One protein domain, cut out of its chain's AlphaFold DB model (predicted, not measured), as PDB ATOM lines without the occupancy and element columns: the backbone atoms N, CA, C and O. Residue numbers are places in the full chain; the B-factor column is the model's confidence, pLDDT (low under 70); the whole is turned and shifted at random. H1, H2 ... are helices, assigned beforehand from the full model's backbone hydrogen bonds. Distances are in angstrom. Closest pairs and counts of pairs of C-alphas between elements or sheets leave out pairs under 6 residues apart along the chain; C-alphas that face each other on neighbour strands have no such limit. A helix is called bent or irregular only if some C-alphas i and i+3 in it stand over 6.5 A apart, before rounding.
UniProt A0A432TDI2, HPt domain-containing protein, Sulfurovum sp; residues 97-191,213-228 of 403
ATOM      1  N   TYR A  97     200.859 122.456 189.737       80.62
ATOM      2  CA  TYR A  97     202.181 122.722 189.181       80.62
ATOM      3  C   TYR A  97     202.189 122.574 187.658       80.62
ATOM      4  O   TYR A  97     201.941 121.496 187.127       80.62
ATOM      5  N   LEU A  98     202.545 123.650 186.959       82.12
ATOM      6  CA  LEU A  98     202.773 123.636 185.520       82.12
ATOM      7  C   LEU A  98     204.263 123.430 185.248       82.12
ATOM      8  O   LEU A  98     205.091 124.292 185.553       82.12
ATOM      9  N   ASN A  99     204.614 122.294 184.645       83.31
ATOM     10  CA  ASN A  99     205.973 122.054 184.166       83.31
ATOM     11  C   ASN A  99     206.219 122.852 182.878       83.31
ATOM     12  O   ASN A  99     206.115 122.315 181.776       83.31
ATOM     13  N   VAL A 100     206.524 124.141 183.037       84.75
ATOM     14  CA  VAL A 100     206.671 125.085 181.922       84.75
ATOM     15  C   VAL A 100     207.703 124.615 180.909       84.75
ATOM     16  O   VAL A 100     207.455 124.728 179.722       84.75
ATOM     17  N   GLU A 101     208.822 124.047 181.359       81.88
ATOM     18  CA  GLU A 101     209.893 123.577 180.472       81.88
ATOM     19  C   GLU A 101     209.395 122.490 179.511       81.88
ATOM     20  O   GLU A 101     209.674 122.540 178.316       81.88
ATOM     21  N   LYS A 102     208.615 121.531 180.026       83.62
ATOM     22  CA  LYS A 102     208.023 120.457 179.220       83.62
ATOM     23  C   LYS A 102     206.903 120.987 178.326       83.62
ATOM     24  O   LYS A 102     206.884 120.698 177.137       83.62
ATOM     25  N   ILE A 103     205.980 121.767 178.891       82.06
ATOM     26  CA  ILE A 103     204.804 122.251 178.159       82.06
ATOM     27  C   ILE A 103     205.220 123.213 177.045       82.06
ATOM     28  O   ILE A 103     204.739 123.065 175.928       82.06
ATOM     29  N   SER A 104     206.125 124.159 177.316       84.38
ATOM     30  CA  SER A 104     206.594 125.117 176.312       84.38
ATOM     31  C   SER A 104     207.316 124.398 175.171       84.38
ATOM     32  O   SER A 104     207.072 124.707 174.010       84.38
ATOM     33  N   GLN A 105     208.135 123.386 175.486       83.50
ATOM     34  CA  GLN A 105     208.786 122.554 174.476       83.50
ATOM     35  C   GLN A 105     207.771 121.796 173.611       83.50
ATOM     36  O   GLN A 105     207.917 121.770 172.392       83.50
ATOM     37  N   ASP A 106     206.745 121.207 174.226       77.06
ATOM     38  CA  ASP A 106     205.712 120.453 173.515       77.06
ATOM     39  C   ASP A 106     204.903 121.314 172.533       77.06
ATOM     40  O   ASP A 106     204.431 120.797 171.523       77.06
ATOM     41  N   ILE A 107     204.694 122.595 172.845       80.62
ATOM     42  CA  ILE A 107     203.918 123.521 172.005       80.62
ATOM     43  C   ILE A 107     204.805 124.416 171.127       80.62
ATOM     44  O   ILE A 107     204.295 125.298 170.445       80.62
ATOM     45  N   GLY A 108     206.127 124.210 171.148       81.94
ATOM     46  CA  GLY A 108     207.077 124.952 170.317       81.94
ATOM     47  C   GLY A 108     207.344 126.397 170.754       81.94
ATOM     48  O   GLY A 108     207.810 127.190 169.943       81.94
ATOM     49  N   LEU A 109     207.081 126.749 172.017       84.19
ATOM     50  CA  LEU A 109     207.314 128.088 172.564       84.19
ATOM     51  C   LEU A 109     208.527 128.136 173.501       84.19
ATOM     52  O   LEU A 109     208.901 127.150 174.147       84.19
ATOM     53  N   SER A 110     209.125 129.325 173.630       90.62
ATOM     54  CA  SER A 110     210.089 129.567 174.701       90.62
ATOM     55  C   SER A 110     209.386 129.589 176.064       90.62
ATOM     56  O   SER A 110     208.187 129.845 176.178       90.62
ATOM     57  N   VAL A 111     210.145 129.327 177.130       88.00
ATOM     58  CA  VAL A 111     209.630 129.370 178.508       88.00
ATOM     59  C   VAL A 111     209.081 130.756 178.863       88.00
ATOM     60  O   VAL A 111     208.114 130.852 179.617       88.00
ATOM     61  N   ASP A 112     209.692 131.825 178.355       87.69
ATOM     62  CA  ASP A 112     209.257 133.190 178.655       87.69
ATOM     63  C   ASP A 112     208.023 133.582 177.838       87.69
ATOM     64  O   ASP A 112     207.111 134.194 178.394       87.69
ATOM     65  N   ASP A 113     207.925 133.125 176.588       87.75
ATOM     66  CA  ASP A 113     206.709 133.302 175.790       87.75
ATOM     67  C   ASP A 113     205.541 132.547 176.425       87.75
ATOM     68  O   ASP A 113     204.469 133.117 176.597       87.75
ATOM     69  N   TYR A 114     205.746 131.301 176.873       89.25
ATOM     70  CA  TYR A 114     204.704 130.547 177.578       89.25
ATOM     71  C   TYR A 114     204.164 131.307 178.794       89.25
ATOM     72  O   TYR A 114     202.954 131.354 178.998       89.25
ATOM     73  N   LYS A 115     205.044 131.920 179.598       88.38
ATOM     74  CA  LYS A 115     204.615 132.736 180.745       88.38
ATOM     75  C   LYS A 115     203.777 133.927 180.298       88.38
ATOM     76  O   LYS A 115     202.740 134.171 180.898       88.38
ATOM     77  N   LEU A 116     204.188 134.621 179.237       88.31
ATOM     78  CA  LEU A 116     203.437 135.751 178.693       88.31
ATOM     79  C   LEU A 116     202.045 135.322 178.202       88.31
ATOM     80  O   LEU A 116     201.053 135.997 178.472       88.31
ATOM     81  N   TYR A 117     201.958 134.177 177.523       88.25
ATOM     82  CA  TYR A 117     200.685 133.594 177.100       88.25
ATOM     83  C   TYR A 117     199.813 133.181 178.288       88.25
ATOM     84  O   TYR A 117     198.605 133.413 178.265       88.25
ATOM     85  N   LEU A 118     200.409 132.598 179.330       88.38
ATOM     86  CA  LEU A 118     199.701 132.231 180.553       88.38
ATOM     87  C   LEU A 118     199.156 133.467 181.281       88.38
ATOM     88  O   LEU A 118     197.996 133.461 181.686       88.38
ATOM     89  N   ASP A 119     199.957 134.525 181.406       86.81
ATOM     90  CA  ASP A 119     199.543 135.790 182.020       86.81
ATOM     91  C   ASP A 119     198.399 136.430 181.220       86.81
ATOM     92  O   ASP A 119     197.364 136.773 181.786       86.81
ATOM     93  N   SER A 120     198.522 136.479 179.889       86.75
ATOM     94  CA  SER A 120     197.464 136.967 178.992       86.75
ATOM     95  C   SER A 120     196.170 136.158 179.123       86.75
ATOM     96  O   SER A 120     195.075 136.718 179.185       86.75
ATOM     97  N   PHE A 121     196.274 134.830 179.229       91.19
ATOM     98  CA  PHE A 121     195.125 133.965 179.476       91.19
ATOM     99  C   PHE A 121     194.454 134.277 180.817       91.19
ATOM    100  O   PHE A 121     193.228 134.385 180.866       91.19
ATOM    101  N   ILE A 122     195.225 134.450 181.894       89.19
ATOM    102  CA  ILE A 122     194.693 134.799 183.219       89.19
ATOM    103  C   ILE A 122     194.016 136.175 183.180       89.19
ATOM    104  O   ILE A 122     192.885 136.305 183.647       89.19
ATOM    105  N   ASP A 123     194.653 137.175 182.573       87.81
ATOM    106  CA  ASP A 123     194.098 138.523 182.436       87.81
ATOM    107  C   ASP A 123     192.785 138.507 181.648       87.81
ATOM    108  O   ASP A 123     191.782 139.074 182.089       87.81
ATOM    109  N   GLN A 124     192.748 137.796 180.519       89.06
ATOM    110  CA  GLN A 124     191.533 137.650 179.722       89.06
ATOM    111  C   GLN A 124     190.428 136.931 180.505       89.06
ATOM    112  O   GLN A 124     189.265 137.333 180.446       89.06
ATOM    113  N   SER A 125     190.790 135.908 181.282       89.62
ATOM    114  CA  SER A 125     189.864 135.185 182.158       89.62
ATOM    115  C   SER A 125     189.238 136.106 183.204       89.62
ATOM    116  O   SER A 125     188.059 135.963 183.512       89.62
ATOM    117  N   ILE A 126     189.997 137.065 183.741       88.12
ATOM    118  CA  ILE A 126     189.495 138.072 184.687       88.12
ATOM    119  C   ILE A 126     188.593 139.085 183.970       88.12
ATOM    120  O   ILE A 126     187.503 139.389 184.450       88.12
ATOM    121  N   ILE A 127     189.011 139.591 182.804       89.44
ATOM    122  CA  ILE A 127     188.238 140.566 182.014       89.44
ATOM    123  C   ILE A 127     186.860 140.010 181.637       89.44
ATOM    124  O   ILE A 127     185.860 140.731 181.674       89.44
ATOM    125  N   ASP A 128     186.797 138.729 181.284       91.12
ATOM    126  CA  ASP A 128     185.578 138.082 180.814       91.12
ATOM    127  C   ASP A 128     184.703 137.480 181.932       91.12
ATOM    128  O   ASP A 128     183.691 136.852 181.621       91.12
ATOM    129  N   GLU A 129     185.006 137.703 183.218       87.56
ATOM    130  CA  GLU A 129     184.285 137.095 184.354       87.56
ATOM    131  C   GLU A 129     182.766 137.234 184.260       87.56
ATOM    132  O   GLU A 129     182.028 136.246 184.323       87.56
ATOM    133  N   GLN A 130     182.281 138.454 184.043       84.81
ATOM    134  CA  GLN A 130     180.846 138.704 183.964       84.81
ATOM    135  C   GLN A 130     180.205 137.955 182.787       84.81
ATOM    136  O   GLN A 130     179.106 137.412 182.903       84.81
ATOM    137  N   ARG A 131     180.910 137.881 181.654       88.31
ATOM    138  CA  ARG A 131     180.445 137.193 180.444       88.31
ATOM    139  C   ARG A 131     180.478 135.677 180.623       88.31
ATOM    140  O   ARG A 131     179.591 134.985 180.127       88.31
ATOM    141  N   LEU A 132     181.437 135.166 181.393       87.38
ATOM    142  CA  LEU A 132     181.514 133.766 181.789       87.38
ATOM    143  C   LEU A 132     180.342 133.387 182.706       87.38
ATOM    144  O   LEU A 132     179.681 132.377 182.469       87.38
ATOM    145  N   GLN A 133     180.002 134.231 183.686       83.19
ATOM    146  CA  GLN A 133     178.808 134.054 184.526       83.19
ATOM    147  C   GLN A 133     177.510 134.093 183.701       83.19
ATOM    148  O   GLN A 133     176.569 133.326 183.945       83.19
ATOM    149  N   ASP A 134     177.455 134.946 182.681       84.12
ATOM    150  CA  ASP A 134     176.319 135.023 181.765       84.12
ATOM    151  C   ASP A 134     176.266 133.859 180.761       84.12
ATOM    152  O   ASP A 134     175.187 133.550 180.249       84.12
ATOM    153  N   GLY A 135     177.355 133.096 180.618       79.31
ATOM    154  CA  GLY A 135     177.444 131.924 179.743       79.31
ATOM    155  C   GLY A 135     177.598 132.299 178.283       79.31
ATOM    156  O   GLY A 135     176.946 131.710 177.432       79.31
ATOM    157  N   ASP A 136     178.390 133.329 178.011       86.00
ATOM    158  CA  ASP A 136     178.721 133.744 176.655       86.00
ATOM    159  C   ASP A 136     179.560 132.649 175.971       86.00
ATOM    160  O   ASP A 136     180.744 132.472 176.269       86.00
ATOM    161  N   ASP A 137     178.942 131.917 175.040       80.31
ATOM    162  CA  ASP A 137     179.577 130.821 174.298       80.31
ATOM    163  C   ASP A 137     180.869 131.251 173.597       80.31
ATOM    164  O   ASP A 137     181.810 130.464 173.493       80.31
ATOM    165  N   LYS A 138     180.952 132.506 173.134       83.00
ATOM    166  CA  LYS A 138     182.144 133.016 172.451       83.00
ATOM    167  C   LYS A 138     183.306 133.172 173.428       83.00
ATOM    168  O   LYS A 138     184.433 132.821 173.089       83.00
ATOM    169  N   VAL A 139     183.036 133.681 174.629       87.88
ATOM    170  CA  VAL A 139     184.037 133.767 175.706       87.88
ATOM    171  C   VAL A 139     184.498 132.382 176.104       87.88
ATOM    172  O   VAL A 139     185.698 132.131 176.157       87.88
ATOM    173  N   ILE A 140     183.549 131.480 176.342       85.25
ATOM    174  CA  ILE A 140     183.863 130.128 176.786       85.25
ATOM    175  C   ILE A 140     184.707 129.407 175.737       85.25
ATOM    176  O   ILE A 140     185.729 128.833 176.093       85.25
ATOM    177  N   LYS A 141     184.345 129.500 174.451       80.88
ATOM    178  CA  LYS A 141     185.126 128.920 173.350       80.88
ATOM    179  C   LYS A 141     186.535 129.512 173.274       80.88
ATOM    180  O   LYS A 141     187.499 128.768 173.130       80.88
ATOM    181  N   ASN A 142     186.674 130.829 173.413       83.31
ATOM    182  CA  ASN A 142     187.981 131.487 173.384       83.31
ATOM    183  C   ASN A 142     188.872 131.061 174.561       83.31
ATOM    184  O   ASN A 142     190.019 130.676 174.347       83.31
ATOM    185  N   LEU A 143     188.351 131.100 175.790       88.25
ATOM    186  CA  LEU A 143     189.087 130.685 176.986       88.25
ATOM    187  C   LEU A 143     189.394 129.184 176.963       88.25
ATOM    188  O   LEU A 143     190.467 128.778 177.400       88.25
ATOM    189  N   SER A 144     188.476 128.377 176.426       83.00
ATOM    190  CA  SER A 144     188.663 126.943 176.205       83.00
ATOM    191  C   SER A 144     189.871 126.726 175.306       83.00
ATOM    192  O   SER A 144     190.850 126.132 175.745       83.00
ATOM    193  N   ASN A 145     189.871 127.326 174.111       77.50
ATOM    194  CA  ASN A 145     190.977 127.237 173.156       77.50
ATOM    195  C   ASN A 145     192.319 127.659 173.768       77.50
ATOM    196  O   ASN A 145     193.304 126.943 173.616       77.50
ATOM    197  N   LEU A 146     192.358 128.772 174.506       83.31
ATOM    198  CA  LEU A 146     193.576 129.216 175.190       83.31
ATOM    199  C   LEU A 146     194.049 128.206 176.245       83.31
ATOM    200  O   LEU A 146     195.236 127.887 176.306       83.31
ATOM    201  N   ALA A 147     193.129 127.654 177.041       84.81
ATOM    202  CA  ALA A 147     193.448 126.604 178.004       84.81
ATOM    203  C   ALA A 147     193.962 125.326 177.315       84.81
ATOM    204  O   ALA A 147     194.818 124.641 177.882       84.81
ATOM    205  N   LEU A 148     193.492 125.023 176.096       76.88
ATOM    206  CA  LEU A 148     194.003 123.912 175.285       76.88
ATOM    207  C   LEU A 148     195.434 124.158 174.838       76.88
ATOM    208  O   LEU A 148     196.294 123.308 175.058       76.88
ATOM    209  N   THR A 149     195.695 125.329 174.258       80.50
ATOM    210  CA  THR A 149     197.032 125.721 173.802       80.50
ATOM    211  C   THR A 149     198.032 125.701 174.952       80.50
ATOM    212  O   THR A 149     199.151 125.226 174.795       80.50
ATOM    213  N   LEU A 150     197.619 126.140 176.143       83.25
ATOM    214  CA  LEU A 150     198.463 126.134 177.337       83.25
ATOM    215  C   LEU A 150     198.597 124.756 178.007       83.25
ATOM    216  O   LEU A 150     199.303 124.646 179.013       83.25
ATOM    217  N   LYS A 151     197.934 123.720 177.469       81.75
ATOM    218  CA  LYS A 151     197.836 122.361 178.025       81.75
ATOM    219  C   LYS A 151     197.384 122.343 179.491       81.75
ATOM    220  O   LYS A 151     197.987 121.681 180.334       81.75
ATOM    221  N   ILE A 152     196.304 123.064 179.802       82.19
ATOM    222  CA  ILE A 152     195.708 123.124 181.147       82.19
ATOM    223  C   ILE A 152     194.317 122.463 181.128       82.19
ATOM    224  O   ILE A 152     193.290 123.141 181.259       82.19
ATOM    225  N   PRO A 153     194.235 121.124 180.981       71.88
ATOM    226  CA  PRO A 153     192.973 120.428 180.731       71.88
ATOM    227  C   PRO A 153     191.974 120.616 181.872       71.88
ATOM    228  O   PRO A 153     190.787 120.794 181.626       71.88
ATOM    229  N   ASN A 154     192.441 120.654 183.124       73.50
ATOM    230  CA  ASN A 154     191.593 120.843 184.304       73.50
ATOM    231  C   ASN A 154     190.807 122.160 184.271       73.50
ATOM    232  O   ASN A 154     189.666 122.200 184.730       73.50
ATOM    233  N   ILE A 155     191.417 123.221 183.740       83.56
ATOM    234  CA  ILE A 155     190.773 124.523 183.562       83.56
ATOM    235  C   ILE A 155     189.804 124.465 182.383       83.56
ATOM    236  O   ILE A 155     188.659 124.899 182.513       83.56
ATOM    237  N   ASN A 156     190.222 123.843 181.278       78.81
ATOM    238  CA  ASN A 156     189.359 123.656 180.121       78.81
ATOM    239  C   ASN A 156     188.057 122.918 180.473       78.81
ATOM    240  O   ASN A 156     186.963 123.380 180.182       78.81
ATOM    241  N   ILE A 157     188.159 121.804 181.198       73.56
ATOM    242  CA  ILE A 157     187.009 120.995 181.621       73.56
ATOM    243  C   ILE A 157     185.972 121.835 182.382       73.56
ATOM    244  O   ILE A 157     184.769 121.609 182.235       73.56
ATOM    245  N   LEU A 158     186.413 122.790 183.206       78.00
ATOM    246  CA  LEU A 158     185.503 123.676 183.932       78.00
ATOM    247  C   LEU A 158     184.793 124.651 182.998       78.00
ATOM    248  O   LEU A 158     183.580 124.798 183.112       78.00
ATOM    249  N   LEU A 159     185.505 125.237 182.035       83.50
ATOM    250  CA  LEU A 159     184.912 126.102 181.011       83.50
ATOM    251  C   LEU A 159     183.815 125.373 180.221       83.50
ATOM    252  O   LEU A 159     182.725 125.911 180.020       83.50
ATOM    253  N   LEU A 160     184.035 124.106 179.877       76.38
ATOM    254  CA  LEU A 160     183.035 123.302 179.168       76.38
ATOM    255  C   LEU A 160     181.825 122.942 180.028       76.38
ATOM    256  O   LEU A 160     180.691 122.928 179.548       76.38
ATOM    257  N   LYS A 161     182.031 122.692 181.325       76.94
ATOM    258  CA  LYS A 161     180.917 122.517 182.268       76.94
ATOM    259  C   LYS A 161     180.099 123.802 182.394       76.94
ATOM    260  O   LYS A 161     178.874 123.743 182.363       76.94
ATOM    261  N   ILE A 162     180.761 124.957 182.479       80.88
ATOM    262  CA  ILE A 162     180.122 126.282 182.527       80.88
ATOM    263  C   ILE A 162     179.234 126.508 181.289       80.88
ATOM    264  O   ILE A 162     178.121 127.022 181.440       80.88
ATOM    265  N   LYS A 163     179.686 126.071 180.101       80.31
ATOM    266  CA  LYS A 163     178.928 126.109 178.832       80.31
ATOM    267  C   LYS A 163     177.611 125.343 178.919       80.31
ATOM    268  O   LYS A 163     176.560 125.875 178.579       80.31
ATOM    269  N   LYS A 164     177.664 124.098 179.403       74.25
ATOM    270  CA  LYS A 164     176.512 123.181 179.397       74.25
ATOM    271  C   LYS A 164     175.493 123.447 180.501       74.25
ATOM    272  O   LYS A 164     174.359 122.989 180.399       74.25
ATOM    273  N   LEU A 165     175.872 124.157 181.562       73.69
ATOM    274  CA  LEU A 165     175.015 124.311 182.733       73.69
ATOM    275  C   LEU A 165     174.071 125.522 182.653       73.69
ATOM    276  O   LEU A 165     174.451 126.600 182.176       73.69
ATOM    277  N   PRO A 166     172.844 125.391 183.198       68.94
ATOM    278  CA  PRO A 166     171.921 126.508 183.334       68.94
ATOM    279  C   PRO A 166     172.461 127.558 184.318       68.94
ATOM    280  O   PRO A 166     173.152 127.245 185.288       68.94
ATOM    281  N   LYS A 167     172.079 128.828 184.116       68.69
ATOM    282  CA  LYS A 167     172.629 130.002 184.832       68.69
ATOM    283  C   LYS A 167     172.673 129.870 186.365       68.69
ATOM    284  O   LYS A 167     173.577 130.410 186.991       68.69
ATOM    285  N   LYS A 168     171.720 129.156 186.976       66.69
ATOM    286  CA  LYS A 168     171.662 128.947 188.436       66.69
ATOM    287  C   LYS A 168     172.791 128.069 188.982       66.69
ATOM    288  O   LYS A 168     173.185 128.263 190.123       66.69
ATOM    289  N   GLU A 169     173.286 127.126 188.189       68.25
ATOM    290  CA  GLU A 169     174.326 126.170 188.599       68.25
ATOM    291  C   GLU A 169     175.721 126.626 188.163       68.25
ATOM    292  O   GLU A 169     176.725 126.199 188.725       68.25
ATOM    293  N   ARG A 170     175.787 127.557 187.206       74.94
ATOM    294  CA  ARG A 170     177.032 128.061 186.626       74.94
ATOM    295  C   ARG A 170     177.938 128.776 187.626       74.94
ATOM    296  O   ARG A 170     179.148 128.603 187.551       74.94
ATOM    297  N   LEU A 171     177.370 129.538 188.565       73.88
ATOM    298  CA  LEU A 171     178.143 130.330 189.534       73.88
ATOM    299  C   LEU A 171     179.138 129.470 190.323       73.88
ATOM    300  O   LEU A 171     180.307 129.821 190.407       73.88
ATOM    301  N   SER A 172     178.721 128.284 190.780       71.56
ATOM    302  CA  SER A 172     179.609 127.374 191.514       71.56
ATOM    303  C   SER A 172     180.792 126.880 190.673       71.56
ATOM    304  O   SER A 172     181.868 126.649 191.217       71.56
ATOM    305  N   PHE A 173     180.605 126.693 189.365       76.12
ATOM    306  CA  PHE A 173     181.677 126.248 188.470       76.12
ATOM    307  C   PHE A 173     182.583 127.397 188.035       76.12
ATOM    308  O   PHE A 173     183.768 127.173 187.811       76.12
ATOM    309  N   VAL A 174     182.047 128.616 187.952       80.25
ATOM    310  CA  VAL A 174     182.840 129.836 187.755       80.25
ATOM    311  C   VAL A 174     183.742 130.076 188.970       80.25
ATOM    312  O   VAL A 174     184.937 130.311 188.804       80.25
ATOM    313  N   ASP A 175     183.220 129.904 190.185       74.44
ATOM    314  CA  ASP A 175     184.018 129.991 191.413       74.44
ATOM    315  C   ASP A 175     185.107 128.905 191.463       74.44
ATOM    316  O   ASP A 175     186.261 129.180 191.808       74.44
ATOM    317  N   GLU A 176     184.775 127.666 191.076       76.00
ATOM    318  CA  GLU A 176     185.758 126.581 190.966       76.00
ATOM    319  C   GLU A 176     186.836 126.904 189.919       76.00
ATOM    320  O   GLU A 176     188.022 126.670 190.158       76.00
ATOM    321  N   TYR A 177     186.445 127.490 188.785       85.62
ATOM    322  CA  TYR A 177     187.347 127.911 187.717       85.62
ATOM    323  C   TYR A 177     188.368 128.943 188.206       85.62
ATOM    324  O   TYR A 177     189.571 128.701 188.082       85.62
ATOM    325  N   TYR A 178     187.929 130.025 188.855       83.31
ATOM    326  CA  TYR A 178     188.851 131.023 189.409       83.31
ATOM    327  C   TYR A 178     189.692 130.482 190.562       83.31
ATOM    328  O   TYR A 178     190.865 130.832 190.688       83.31
ATOM    329  N   THR A 179     189.136 129.575 191.366       76.75
ATOM    330  CA  THR A 179     189.903 128.890 192.412       76.75
ATOM    331  C   THR A 179     191.049 128.090 191.801       76.75
ATOM    332  O   THR A 179     192.181 128.189 192.270       76.75
ATOM    333  N   LYS A 180     190.798 127.326 190.731       79.56
ATOM    334  CA  LYS A 180     191.859 126.569 190.056       79.56
ATOM    335  C   LYS A 180     192.864 127.476 189.351       79.56
ATOM    336  O   LYS A 180     194.052 127.183 189.434       79.56
ATOM    337  N   LEU A 181     192.425 128.573 188.725       82.69
ATOM    338  CA  LEU A 181     193.339 129.568 188.151       82.69
ATOM    339  C   LEU A 181     194.291 130.130 189.214       82.69
ATOM    340  O   LEU A 181     195.496 130.184 188.989       82.69
ATOM    341  N   ALA A 182     193.774 130.471 190.398       79.81
ATOM    342  CA  ALA A 182     194.577 130.995 191.504       79.81
ATOM    343  C   ALA A 182     195.567 129.972 192.094       79.81
ATOM    344  O   ALA A 182     196.537 130.357 192.748       79.81
ATOM    345  N   LEU A 183     195.325 128.673 191.885       81.19
ATOM    346  CA  LEU A 183     196.204 127.591 192.335       81.19
ATOM    347  C   LEU A 183     197.288 127.228 191.312       81.19
ATOM    348  O   LEU A 183     198.184 126.455 191.661       81.19
ATOM    349  N   LEU A 184     197.238 127.762 190.084       82.88
ATOM    350  CA  LEU A 184     198.287 127.544 189.089       82.88
ATOM    351  C   LEU A 184     199.621 128.085 189.612       82.88
ATOM    352  O   LEU A 184     199.730 129.227 190.058       82.88
ATOM    353  N   THR A 185     200.661 127.257 189.557       81.00
ATOM    354  CA  THR A 185     202.000 127.650 189.983       81.00
ATOM    355  C   THR A 185     203.072 127.117 189.053       81.00
ATOM    356  O   THR A 185     203.035 125.976 188.600       81.00
ATOM    357  N   LEU A 186     204.079 127.952 188.810       84.12
ATOM    358  CA  LEU A 186     205.278 127.580 188.058       84.12
ATOM    359  C   LEU A 186     206.382 127.041 188.975       84.12
ATOM    360  O   LEU A 186     207.451 126.648 188.513       84.12
ATOM    361  N   LYS A 187     206.166 127.071 190.297       77.31
ATOM    362  CA  LYS A 187     207.125 126.564 191.277       77.31
ATOM    363  C   LYS A 187     206.783 125.127 191.601       77.31
ATOM    364  O   LYS A 187     205.699 124.849 192.111       77.31
ATOM    365  N   LYS A 188     207.734 124.231 191.351       74.94
ATOM    366  CA  LYS A 188     207.599 122.840 191.761       74.94
ATOM    367  C   LYS A 188     207.391 122.798 193.278       74.94
ATOM    368  O   LYS A 188     208.176 123.425 193.993       74.94
ATOM    369  N   PRO A 189     206.350 122.118 193.783       63.44
ATOM    370  CA  PRO A 189     206.153 122.004 195.215       63.44
ATOM    371  C   PRO A 189     207.339 121.245 195.820       63.44
ATOM    372  O   PRO A 189     207.579 120.077 195.509       63.44
ATOM    373  N   ASP A 190     208.103 121.917 196.681       55.66
ATOM    374  CA  ASP A 190     209.102 121.249 197.504       55.66
ATOM    375  C   ASP A 190     208.362 120.322 198.476       55.66
ATOM    376  O   ASP A 190     207.500 120.762 199.239       55.66
ATOM    377  N   ASN A 191     208.719 119.034 198.492       52.06
ATOM    378  CA  ASN A 191     208.135 117.987 199.350       52.06
ATOM    379  C   ASN A 191     208.277 118.232 200.880       52.06
ATOM    380  O   ASN A 191     208.117 117.307 201.672       52.06
ATOM    381  N   ILE A 213     198.473 111.508 191.369       44.09
ATOM    382  CA  ILE A 213     197.845 112.717 190.816       44.09
ATOM    383  C   ILE A 213     198.691 113.269 189.664       44.09
ATOM    384  O   ILE A 213     198.153 113.473 188.583       44.09
ATOM    385  N   GLU A 214     200.012 113.400 189.844       46.75
ATOM    386  CA  GLU A 214     200.922 113.841 188.768       46.75
ATOM    387  C   GLU A 214     200.856 112.906 187.550       46.75
ATOM    388  O   GLU A 214     200.767 113.362 186.414       46.75
ATOM    389  N   LYS A 215     200.814 111.585 187.779       51.69
ATOM    390  CA  LYS A 215     200.651 110.602 186.697       51.69
ATOM    391  C   LYS A 215     199.324 110.760 185.960       51.69
ATOM    392  O   LYS A 215     199.310 110.690 184.739       51.69
ATOM    393  N   LYS A 216     198.228 111.013 186.683       54.34
ATOM    394  CA  LYS A 216     196.917 111.250 186.068       54.34
ATOM    395  C   LYS A 216     196.891 112.528 185.237       54.34
ATOM    396  O   LYS A 216     196.264 112.532 184.187       54.34
ATOM    397  N   GLU A 217     197.555 113.595 185.676       56.06
ATOM    398  CA  GLU A 217     197.652 114.834 184.893       56.06
ATOM    399  C   GLU A 217     198.511 114.657 183.637       56.06
ATOM    400  O   GLU A 217     198.151 115.161 182.576       56.06
ATOM    401  N   GLU A 218     199.606 113.897 183.713       57.62
ATOM    402  CA  GLU A 218     200.397 113.557 182.528       57.62
ATOM    403  C   GLU A 218     199.631 112.666 181.542       57.62
ATOM    404  O   GLU A 218     199.678 112.934 180.343       57.62
ATOM    405  N   GLU A 219     198.896 111.663 182.031       59.06
ATOM    406  CA  GLU A 219     198.024 110.805 181.215       59.06
ATOM    407  C   GLU A 219     196.915 111.619 180.536       59.06
ATOM    408  O   GLU A 219     196.714 111.506 179.325       59.06
ATOM    409  N   LEU A 220     196.251 112.507 181.290       59.66
ATOM    410  CA  LEU A 220     195.268 113.453 180.757       59.66
ATOM    411  C   LEU A 220     195.882 114.310 179.649       59.66
ATOM    412  O   LEU A 220     195.294 114.419 178.580       59.66
ATOM    413  N   ASN A 221     197.074 114.871 179.863       59.34
ATOM    414  CA  ASN A 221     197.758 115.708 178.876       59.34
ATOM    415  C   ASN A 221     198.173 114.937 177.613       59.34
ATOM    416  O   ASN A 221     198.099 115.493 176.513       59.34
ATOM    417  N   SER A 222     198.601 113.675 177.740       62.72
ATOM    418  CA  SER A 222     198.945 112.848 176.577       62.72
ATOM    419  C   SER A 222     197.715 112.481 175.760       62.72
ATOM    420  O   SER A 222     197.712 112.699 174.552       62.72
ATOM    421  N   THR A 223     196.645 112.010 176.409       60.84
ATOM    422  CA  THR A 223     195.413 111.652 175.700       60.84
ATOM    423  C   THR A 223     194.752 112.884 175.103       60.84
ATOM    424  O   THR A 223     194.217 112.827 174.002       60.84
ATOM    425  N   PHE A 224     194.863 114.025 175.786       62.62
ATOM    426  CA  PHE A 224     194.484 115.310 175.231       62.62
ATOM    427  C   PHE A 224     195.271 115.583 173.943       62.62
ATOM    428  O   PHE A 224     194.664 115.709 172.892       62.62
ATOM    429  N   THR A 225     196.606 115.559 173.974       62.56
ATOM    430  CA  THR A 225     197.451 115.833 172.792       62.56
ATOM    431  C   THR A 225     197.133 114.910 171.597       62.56
ATOM    432  O   THR A 225     197.048 115.390 170.468       62.56
ATOM    433  N   GLU A 226     196.891 113.615 171.827       64.62
ATOM    434  CA  GLU A 226     196.558 112.634 170.774       64.62
ATOM    435  C   GLU A 226     195.206 112.884 170.084       64.62
ATOM    436  O   GLU A 226     195.034 112.576 168.901       64.62
ATOM    437  N   LEU A 227     194.226 113.444 170.800       60.03
ATOM    438  CA  LEU A 227     192.928 113.763 170.206       60.03
ATOM    439  C   LEU A 227     193.014 114.933 169.224       60.03
ATOM    440  O   LEU A 227     192.295 114.925 168.225       60.03
ATOM    441  N   PHE A 228     193.921 115.884 169.458       55.59
ATOM    442  CA  PHE A 228     194.089 117.066 168.605       55.59
ATOM    443  C   PHE A 228     195.084 116.862 167.465       55.59
ATOM    444  O   PHE A 228     194.892 117.433 166.395       55.59
TER     445      PHE A 228
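Overview. This is residues 97 to 191 and 213 to 228 of the 403 residues of the protein "HPt domain-containing protein" of Sulfurovum sp (UniProt A0A432TDI2). Four longer helices, H2, H4, H5 and H6, run roughly lengthwise in a loose up-and-down bundle, with H4 and H5 nearest its middle. Short H1 lies across the end where H2 begins, H7 stands steeply across H5 near Pro 153, and short H3 lies toward the opposite end. The printed part has 111 residues with seven named helices, H1 to H7 in chain order, and no named strand; its class is all helix. It is compact, with a radius of gyration of the C-alphas of 14.1 A and spans of 38 by 32 by 26 A.

Along the chain. H1 covers residues 100 to 106, from C-alpha 100 at (206.671, 125.085, 181.922). H2 covers residues 111 to 127, 24.4 A long, and H3 residues 129 to 134. H4 covers residues 137 to 149, 18.2 A; H5 residues 153 to 164, 16.7 A; H6 residues 167 to 183, 24.9 A. H6 is irregular, but only just: C-alphas 168 and 171 are 6.7 A apart. H7 covers residues 213 to 228, 22.9 A, ending at C-alpha 228 (194.089, 117.066, 168.605).

Arrangement. H4 and H5, the hub helices, form a helical hairpin at a shallow tilt of 14 degrees; their closest C-alphas, Ser 144 and Asn 156, are 5.2 A apart. H5 and H6 form another, closest at Ile 162 and Arg 170, 5.4 A. H2 touches H4 with residues 121 to 125 alone, closest at Phe 121 and Leu 146, 6.6 A. H3 touches H6, closest at Gln 133 and Leu 171, 6.3 A. H1 touches H2, about perpendicular at 80 degrees, closest at Ser 104 and Val 111, 5.7 A. H5 and H7 only just touch, with 3 pairs of C-alphas within 8 A, closest at Pro 153 and Asn 221, 7.0 A. Every O i to N i+4 pair is within hydrogen-bond range in H1, H2, H3 and H4; the counts are 7 of 8 in H5, 10 of 13 in H6 and 11 of 12 in H7.

Size, cuts and confidence. Residues 192 to 212 are not printed; C-alphas 191 and 213 are 14.4 A apart across the cut. The links printed whole are tight. pLDDT is under 70 at residues 166 to 169, 189 to 191 and 213 to 228.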